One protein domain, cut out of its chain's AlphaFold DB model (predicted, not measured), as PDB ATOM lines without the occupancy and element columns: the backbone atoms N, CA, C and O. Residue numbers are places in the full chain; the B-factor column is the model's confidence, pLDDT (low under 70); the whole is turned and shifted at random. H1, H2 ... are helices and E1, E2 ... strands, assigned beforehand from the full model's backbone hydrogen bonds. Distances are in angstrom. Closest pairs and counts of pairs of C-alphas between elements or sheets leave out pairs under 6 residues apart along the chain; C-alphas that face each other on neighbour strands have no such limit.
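AT A GLANCE: This is residues 282 to 343 of the 353 residues of an uncharacterized protein of Puccinia triticina (isolate 1-1 / race 1 (BBBD)) (UniProt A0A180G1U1). The model has little regular structure: one half is a wide loop, residues 285 to 303, closed at its base by the small hairpin of E1 and E2, and the other half holds two short helices, H1 and H2, set steeply to each other. The 62 printed residues run E1, E2, H1, H2, a mixed class with only 23 residues in named elements; the two-stranded sheet is antiparallel. The whole is only just loose, close to compact, with a radius of gyration of the C-alphas of 12.8 A and spans of 37 by 26 by 18 A.

HOW THE PARTS SIT: E1, residues 282 to 284, and E2, residues 304 to 307, form an antiparallel hairpin at 143 degrees, with N 283 and O 305 2.8 A apart, within hydrogen-bond range. H2, residues 327 to 336, is apart from both strands. H1, residues 314 to 319, is close to H2 but not clearly touching: the closest C-alphas, of Phe 317 and Leu 330, are 7.0 A apart. They run the same way at a steep tilt of 56 degrees. In both helices every O i to N i+4 pair is within hydrogen-bond range.

IN THESE COORDINATES: E1 begins at C-alpha 282 (131.793, 126.261, 171.379) and measures 6.6 A; E2 measures 9.9 A and H1 8.8 A. H2, 14.3 A, ends at C-alpha 336 (128.724, 116.064, 163.975).

THE WHOLE: The C-alphas farthest apart, of Ile 293 and Ala 325, are 37.0 A apart. The printed part has no cut; the link from E1 to E2 is long, with 19 residues. No printed residue is under 70 in pLDDT.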
ATOM      1  N   GLN A 282     131.468 125.473 172.561       89.81
ATOM      2  CA  GLN A 282     131.793 126.261 171.379       89.81
ATOM      3  C   GLN A 282     130.791 125.916 170.273       89.81
ATOM      4  O   GLN A 282     130.647 124.751 169.911       89.81
ATOM      5  N   GLU A 283     130.094 126.922 169.757       90.81
ATOM      6  CA  GLU A 283     129.227 126.796 168.589       90.81
ATOM      7  C   GLU A 283     129.847 127.576 167.429       90.81
ATOM      8  O   GLU A 283     130.136 128.768 167.562       90.81
ATOM      9  N   THR A 284     129.991 126.894 166.295       91.69
ATOM     10  CA  THR A 284     130.415 127.483 165.025       91.69
ATOM     11  C   THR A 284     129.237 127.470 164.052       91.69
ATOM     12  O   THR A 284     128.481 126.500 163.976       91.69
ATOM     13  N   ARG A 285     129.043 128.581 163.341       91.38
ATOM     14  CA  ARG A 285     127.947 128.832 162.408       91.38
ATOM     15  C   ARG A 285     128.503 129.352 161.098       91.38
ATOM     16  O   ARG A 285     129.207 130.358 161.070       91.38
ATOM     17  N   GLU A 286     128.088 128.719 160.014       90.94
ATOM     18  CA  GLU A 286     128.372 129.186 158.665       90.94
ATOM     19  C   GLU A 286     127.143 129.893 158.097       90.94
ATOM     20  O   GLU A 286     126.031 129.363 158.123       90.94
ATOM     21  N   PHE A 287     127.335 131.110 157.589       90.31
ATOM     22  CA  PHE A 287     126.260 131.894 156.989       90.31
ATOM     23  C   PHE A 287     126.383 131.871 155.470       90.31
ATOM     24  O   PHE A 287     127.445 132.136 154.910       90.31
ATOM     25  N   SER A 288     125.273 131.599 154.791       88.50
ATOM     26  CA  SER A 288     125.172 131.679 153.337       88.50
ATOM     27  C   SER A 288     123.951 132.507 152.947       88.50
ATOM     28  O   SER A 288     122.956 132.555 153.670       88.50
ATOM     29  N   CYS A 289     124.042 133.207 151.816       86.56
ATOM     30  CA  CYS A 289     122.915 133.962 151.282       86.56
ATOM     31  C   CYS A 289     122.131 133.093 150.284       86.56
ATOM     32  O   CYS A 289     122.742 132.586 149.338       86.56
ATOM     33  N   PRO A 290     120.793 132.978 150.411       83.94
ATOM     34  CA  PRO A 290     119.967 132.224 149.467       83.94
ATOM     35  C   PRO A 290     120.097 132.704 148.017       83.94
ATOM     36  O   PRO A 290     120.031 131.894 147.098       83.94
ATOM     37  N   ARG A 291     120.350 134.006 147.803       83.06
ATOM     38  CA  ARG A 291     120.559 134.589 146.467       83.06
ATOM     39  C   ARG A 291     121.895 134.181 145.822       83.06
ATOM     40  O   ARG A 291     122.158 134.578 144.695       83.06
ATOM     41  N   LYS A 292     122.757 133.426 146.524       77.81
ATOM     42  CA  LYS A 292     124.068 132.924 146.053       77.81
ATOM     43  C   LYS A 292     124.989 133.991 145.439       77.81
ATOM     44  O   LYS A 292     125.889 133.669 144.670       77.81
ATOM     45  N   ILE A 293     124.813 135.256 145.828       79.50
ATOM     46  CA  ILE A 293     125.662 136.380 145.392       79.50
ATOM     47  C   ILE A 293     127.107 136.176 145.881       79.50
ATOM     48  O   ILE A 293     128.072 136.563 145.226       79.50
ATOM     49  N   HIS A 294     127.269 135.508 147.025       79.50
ATOM     50  CA  HIS A 294     128.563 135.206 147.622       79.50
ATOM     51  C   HIS A 294     129.007 133.778 147.291       79.50
ATOM     52  O   HIS A 294     128.300 132.819 147.590       79.50
ATOM     53  N   LYS A 295     130.214 133.637 146.722       75.50
ATOM     54  CA  LYS A 295     130.843 132.333 146.418       75.50
ATOM     55  C   LYS A 295     131.427 131.627 147.650       75.50
ATOM     56  O   LYS A 295     131.726 130.441 147.582       75.50
ATOM     57  N   LYS A 296     131.633 132.355 148.749       80.62
ATOM     58  CA  LYS A 296     132.180 131.845 150.016       80.62
ATOM     59  C   LYS A 296     131.187 132.100 151.156       80.62
ATOM     60  O   LYS A 296     130.403 133.048 151.042       80.62
ATOM     61  N   PRO A 297     131.234 131.305 152.242       82.19
ATOM     62  CA  PRO A 297     130.499 131.606 153.464       82.19
ATOM     63  C   PRO A 297     130.775 133.036 153.939       82.19
ATOM     64  O   PRO A 297     131.899 133.536 153.849       82.19
ATOM     65  N   ILE A 298     129.729 133.703 154.416       84.94
ATOM     66  CA  ILE A 298     129.784 135.086 154.879       84.94
ATOM     67  C   ILE A 298     130.365 135.087 156.290       84.94
ATOM     68  O   ILE A 298     129.810 134.461 157.196       84.94
ATOM     69  N   ASN A 299     131.464 135.817 156.486       84.75
ATOM     70  CA  ASN A 299     132.011 136.022 157.820       84.75
ATOM     71  C   ASN A 299     131.081 136.948 158.619       84.75
ATOM     72  O   ASN A 299     130.713 138.025 158.149       84.75
ATOM     73  N   HIS A 300     130.695 136.533 159.820       86.12
ATOM     74  CA  HIS A 300     129.801 137.292 160.688       86.12
ATOM     75  C   HIS A 300     130.271 137.159 162.144       86.12
ATOM     76  O   HIS A 300     130.645 136.058 162.543       86.12
ATOM     77  N   PRO A 301     130.156 138.195 163.002       84.25
ATOM     78  CA  PRO A 301     130.543 138.113 164.421       84.25
ATOM     79  C   PRO A 301     129.812 137.037 165.242       84.25
ATOM     80  O   PRO A 301     130.191 136.728 166.364       84.25
ATOM     81  N   ARG A 302     128.728 136.475 164.693       84.81
ATOM     82  CA  ARG A 302     127.974 135.349 165.277       84.81
ATOM     83  C   ARG A 302     128.415 133.986 164.732       84.81
ATOM     84  O   ARG A 302     127.715 133.013 164.996       84.81
ATOM     85  N   GLY A 303     129.488 133.942 163.940       86.31
ATOM     86  CA  GLY A 303     130.066 132.730 163.366       86.31
ATOM     87  C   GLY A 303     130.600 131.827 164.460       86.31
ATOM     88  O   GLY A 303     130.108 130.722 164.619       86.31
ATOM     89  N   ASP A 304     131.488 132.344 165.303       89.50
ATOM     90  CA  ASP A 304     132.010 131.611 166.452       89.50
ATOM     91  C   ASP A 304     131.520 132.226 167.752       89.50
ATOM     92  O   ASP A 304     131.748 133.404 168.038       89.50
ATOM     93  N   ARG A 305     130.846 131.425 168.578       87.69
ATOM     94  CA  ARG A 305     130.408 131.878 169.897       87.69
ATOM     95  C   ARG A 305     130.466 130.779 170.936       87.69
ATOM     96  O   ARG A 305     130.208 129.610 170.673       87.69
ATOM     97  N   ARG A 306     130.741 131.204 172.164       87.06
ATOM     98  CA  ARG A 306     130.700 130.345 173.342       87.06
ATOM     99  C   ARG A 306     129.332 130.452 174.003       87.06
ATOM    100  O   ARG A 306     128.862 131.554 174.285       87.06
ATOM    101  N   LEU A 307     128.700 129.308 174.229       87.06
ATOM    102  CA  LEU A 307     127.372 129.178 174.815       87.06
ATOM    103  C   LEU A 307     127.438 128.413 176.126       87.06
ATOM    104  O   LEU A 307     128.270 127.530 176.283       87.06
ATOM    105  N   VAL A 308     126.512 128.717 177.028       85.94
ATOM    106  CA  VAL A 308     126.284 127.957 178.269       85.94
ATOM    107  C   VAL A 308     125.027 127.095 178.219       85.94
ATOM    108  O   VAL A 308     124.883 126.150 178.986       85.94
ATOM    109  N   ALA A 309     124.121 127.405 177.292       86.62
ATOM    110  CA  ALA A 309     122.895 126.661 177.068       86.62
ATOM    111  C   ALA A 309     122.627 126.546 175.564       86.62
ATOM    112  O   ALA A 309     122.751 127.522 174.816       86.62
ATOM    113  N   LEU A 310     122.239 125.347 175.130       87.62
ATOM    114  CA  LEU A 310     121.746 125.099 173.779       87.62
ATOM    115  C   LEU A 310     120.224 125.230 173.790       87.62
ATOM    116  O   LEU A 310     119.532 124.437 174.426       87.62
ATOM    117  N   LYS A 311     119.703 126.237 173.086       88.19
ATOM    118  CA  LYS A 311     118.257 126.419 172.916       88.19
ATOM    119  C   LYS A 311     117.794 125.560 171.750       88.19
ATOM    120  O   LYS A 311     118.173 125.824 170.613       88.19
ATOM    121  N   VAL A 312     116.999 124.541 172.054       90.00
ATOM    122  CA  VAL A 312     116.366 123.669 171.061       90.00
ATOM    123  C   VAL A 312     114.967 124.204 170.774       90.00
ATOM    124  O   VAL A 312     114.174 124.379 171.696       90.00
ATOM    125  N   THR A 313     114.662 124.469 169.505       90.69
ATOM    126  CA  THR A 313     113.346 124.953 169.059       90.69
ATOM    127  C   THR A 313     112.721 123.985 168.059       90.69
ATOM    128  O   THR A 313     113.433 123.259 167.365       90.69
ATOM    129  N   ASN A 314     111.390 124.001 167.930       90.75
ATOM    130  CA  ASN A 314     110.678 123.155 166.958       90.75
ATOM    131  C   ASN A 314     111.159 123.378 165.518       90.75
ATOM    132  O   ASN A 314     111.362 122.420 164.780       90.75
ATOM    133  N   SER A 315     111.467 124.625 165.156       91.44
ATOM    134  CA  SER A 315     112.000 124.964 163.834       91.44
ATOM    135  C   SER A 315     113.304 124.233 163.490       91.44
ATOM    136  O   SER A 315     113.587 124.011 162.319       91.44
ATOM    137  N   MET A 316     114.109 123.837 164.486       93.56
ATOM    138  CA  MET A 316     115.337 123.067 164.251       93.56
ATOM    139  C   MET A 316     115.030 121.637 163.814       93.56
ATOM    140  O   MET A 316     115.747 121.089 162.984       93.56
ATOM    141  N   PHE A 317     113.967 121.040 164.347       94.69
ATOM    142  CA  PHE A 317     113.508 119.716 163.933       94.69
ATOM    143  C   PHE A 317     112.958 119.756 162.508       94.69
ATOM    144  O   PHE A 317     113.403 118.991 161.652       94.69
ATOM    145  N   GLU A 318     112.070 120.715 162.236       93.00
ATOM    146  CA  GLU A 318     111.438 120.908 160.927       93.00
ATOM    147  C   GLU A 318     112.472 121.176 159.827       93.00
ATOM    148  O   GLU A 318     112.508 120.462 158.825       93.00
ATOM    149  N   ALA A 319     113.386 122.130 160.044       92.69
ATOM    150  CA  ALA A 319     114.406 122.505 159.062       92.69
ATOM    151  C   ALA A 319     115.410 121.383 158.743       92.69
ATOM    152  O   ALA A 319     116.103 121.448 157.731       92.69
ATOM    153  N   ASN A 320     115.504 120.362 159.599       94.56
ATOM    154  CA  ASN A 320     116.437 119.247 159.436       94.56
ATOM    155  C   ASN A 320     115.735 117.918 159.127       94.56
ATOM    156  O   ASN A 320     116.410 116.883 159.092       94.56
ATOM    157  N   ALA A 321     114.414 117.935 158.903       95.06
ATOM    158  CA  ALA A 321     113.589 116.744 158.696       95.06
ATOM    159  C   ALA A 321     113.786 115.683 159.799       95.06
ATOM    160  O   ALA A 321     113.920 114.491 159.527       95.06
ATOM    161  N   ILE A 322     113.848 116.128 161.059       94.19
ATOM    162  CA  ILE A 322     113.966 115.261 162.238       94.19
ATOM    163  C   ILE A 322     112.638 115.288 162.987       94.19
ATOM    164  O   ILE A 322     112.062 116.349 163.206       94.19
ATOM    165  N   ASN A 323     112.149 114.123 163.407       92.00
ATOM    166  CA  ASN A 323     110.950 114.044 164.236       92.00
ATOM    167  C   ASN A 323     111.215 114.689 165.610       92.00
ATOM    168  O   ASN A 323     112.230 114.397 166.237       92.00
ATOM    169  N   CYS A 324     110.296 115.519 166.113       90.56
ATOM    170  CA  CYS A 324     110.420 116.159 167.429       90.56
ATOM    171  C   CYS A 324     110.546 115.162 168.597       90.56
ATOM    172  O   CYS A 324     111.085 115.506 169.646       90.56
ATOM    173  N   ALA A 325     110.084 113.921 168.420       91.06
ATOM    174  CA  ALA A 325     110.275 112.839 169.383       91.06
ATOM    175  C   ALA A 325     111.732 112.333 169.451       91.06
ATOM    176  O   ALA A 325     112.111 111.714 170.443       91.06
ATOM    177  N   ASP A 326     112.556 112.610 168.435       92.19
ATOM    178  CA  ASP A 326     113.944 112.152 168.339       92.19
ATOM    179  C   ASP A 326     114.949 113.291 168.580       92.19
ATOM    180  O   ASP A 326     115.754 113.687 167.731       92.19
ATOM    181  N   ALA A 327     114.916 113.834 169.799       91.38
ATOM    182  CA  ALA A 327     115.902 114.817 170.244       91.38
ATOM    183  C   ALA A 327     117.340 114.256 170.233       91.38
ATOM    184  O   ALA A 327     118.295 115.016 170.081       91.38
ATOM    185  N   GLY A 328     117.513 112.936 170.367       93.19
ATOM    186  CA  GLY A 328     118.824 112.288 170.329       93.19
ATOM    187  C   GLY A 328     119.494 112.425 168.965       93.19
ATOM    188  O   GLY A 328     120.665 112.816 168.888       93.19
ATOM    189  N   LEU A 329     118.743 112.176 167.891       93.62
ATOM    190  CA  LEU A 329     119.210 112.382 166.525       93.62
ATOM    191  C   LEU A 329     119.529 113.853 166.252       93.62
ATOM    192  O   LEU A 329     120.574 114.139 165.666       93.62
ATOM    193  N   LEU A 330     118.691 114.785 166.726       94.56
ATOM    194  CA  LEU A 330     118.950 116.223 166.587       94.56
ATOM    195  C   LEU A 330     120.295 116.614 167.213       94.56
ATOM    196  O   LEU A 330     121.121 117.234 166.549       94.56
ATOM    197  N   ILE A 331     120.536 116.226 168.469       93.19
ATOM    198  CA  ILE A 331     121.779 116.557 169.181       93.19
ATOM    199  C   ILE A 331     122.989 115.891 168.520       93.19
ATOM    200  O   ILE A 331     124.027 116.529 168.348       93.19
ATOM    201  N   THR A 332     122.851 114.633 168.094       94.31
ATOM    202  CA  THR A 332     123.925 113.908 167.403       94.31
ATOM    203  C   THR A 332     124.300 114.615 166.107       94.31
ATOM    204  O   THR A 332     125.478 114.901 165.883       94.31
ATOM    205  N   ARG A 333     123.305 114.976 165.288       94.44
ATOM    206  CA  ARG A 333     123.517 115.699 164.033       94.44
ATOM    207  C   ARG A 333     124.133 117.078 164.282       94.44
ATOM    208  O   ARG A 333     125.105 117.429 163.621       94.44
ATOM    209  N   TRP A 334     123.657 117.803 165.296       93.31
ATOM    210  CA  TRP A 334     124.223 119.098 165.685       93.31
ATOM    211  C   TRP A 334     125.706 118.993 166.053       93.31
ATOM    212  O   TRP A 334     126.503 119.814 165.615       93.31
ATOM    213  N   SER A 335     126.094 117.955 166.796       91.06
ATOM    214  CA  SER A 335     127.483 117.754 167.226       91.06
ATOM    215  C   SER A 335     128.435 117.207 166.155       91.06
ATOM    216  O   SER A 335     129.637 117.155 166.402       91.06
ATOM    217  N   THR A 336     127.927 116.762 165.000       92.25
ATOM    218  CA  THR A 336     128.724 116.064 163.975       92.25
ATOM    219  C   THR A 336     128.735 116.812 162.646       92.25
ATOM    220  O   THR A 336     129.731 117.437 162.303       92.25
ATOM    221  N   SER A 337     127.633 116.761 161.899       91.06
ATOM    222  CA  SER A 337     127.496 117.373 160.572       91.06
ATOM    223  C   SER A 337     126.924 118.793 160.606       91.06
ATOM    224  O   SER A 337     126.851 119.446 159.570       91.06
ATOM    225  N   GLY A 338     126.461 119.249 161.770       92.12
ATOM    226  CA  GLY A 338     125.751 120.514 161.937       92.12
ATOM    227  C   GLY A 338     124.257 120.427 161.608       92.12
ATOM    228  O   GLY A 338     123.750 119.405 161.139       92.12
ATOM    229  N   LEU A 339     123.543 121.519 161.895       93.38
ATOM    230  CA  LEU A 339     122.116 121.683 161.613       93.38
ATOM    231  C   LEU A 339     121.904 122.809 160.605       93.38
ATOM    232  O   LEU A 339     122.463 123.896 160.754       93.38
ATOM    233  N   ALA A 340     121.041 122.566 159.624       91.75
ATOM    234  CA  ALA A 340     120.524 123.606 158.753       91.75
ATOM    235  C   ALA A 340     119.518 124.477 159.517       91.75
ATOM    236  O   ALA A 340     118.755 123.998 160.361       91.75
ATOM    237  N   GLY A 341     119.501 125.771 159.214       89.50
ATOM    238  CA  GLY A 341     118.546 126.697 159.802       89.50
ATOM    239  C   GLY A 341     118.575 128.052 159.117       89.50
ATOM    240  O   GLY A 341     119.567 128.447 158.506       89.50
ATOM    241  N   THR A 342     117.474 128.782 159.234       85.25
ATOM    242  CA  THR A 342     117.364 130.152 158.740       85.25
ATOM    243  C   THR A 342     117.802 131.124 159.825       85.25
ATOM    244  O   THR A 342     117.217 131.175 160.909       85.25
ATOM    245  N   SER A 343     118.823 131.930 159.545       82.12
ATOM    246  CA  SER A 343     119.128 133.080 160.390       82.12
ATOM    247  C   SER A 343     118.149 134.211 160.085       82.12
ATOM    248  O   SER A 343     117.986 134.559 158.921       82.12
TER     249      SER A 343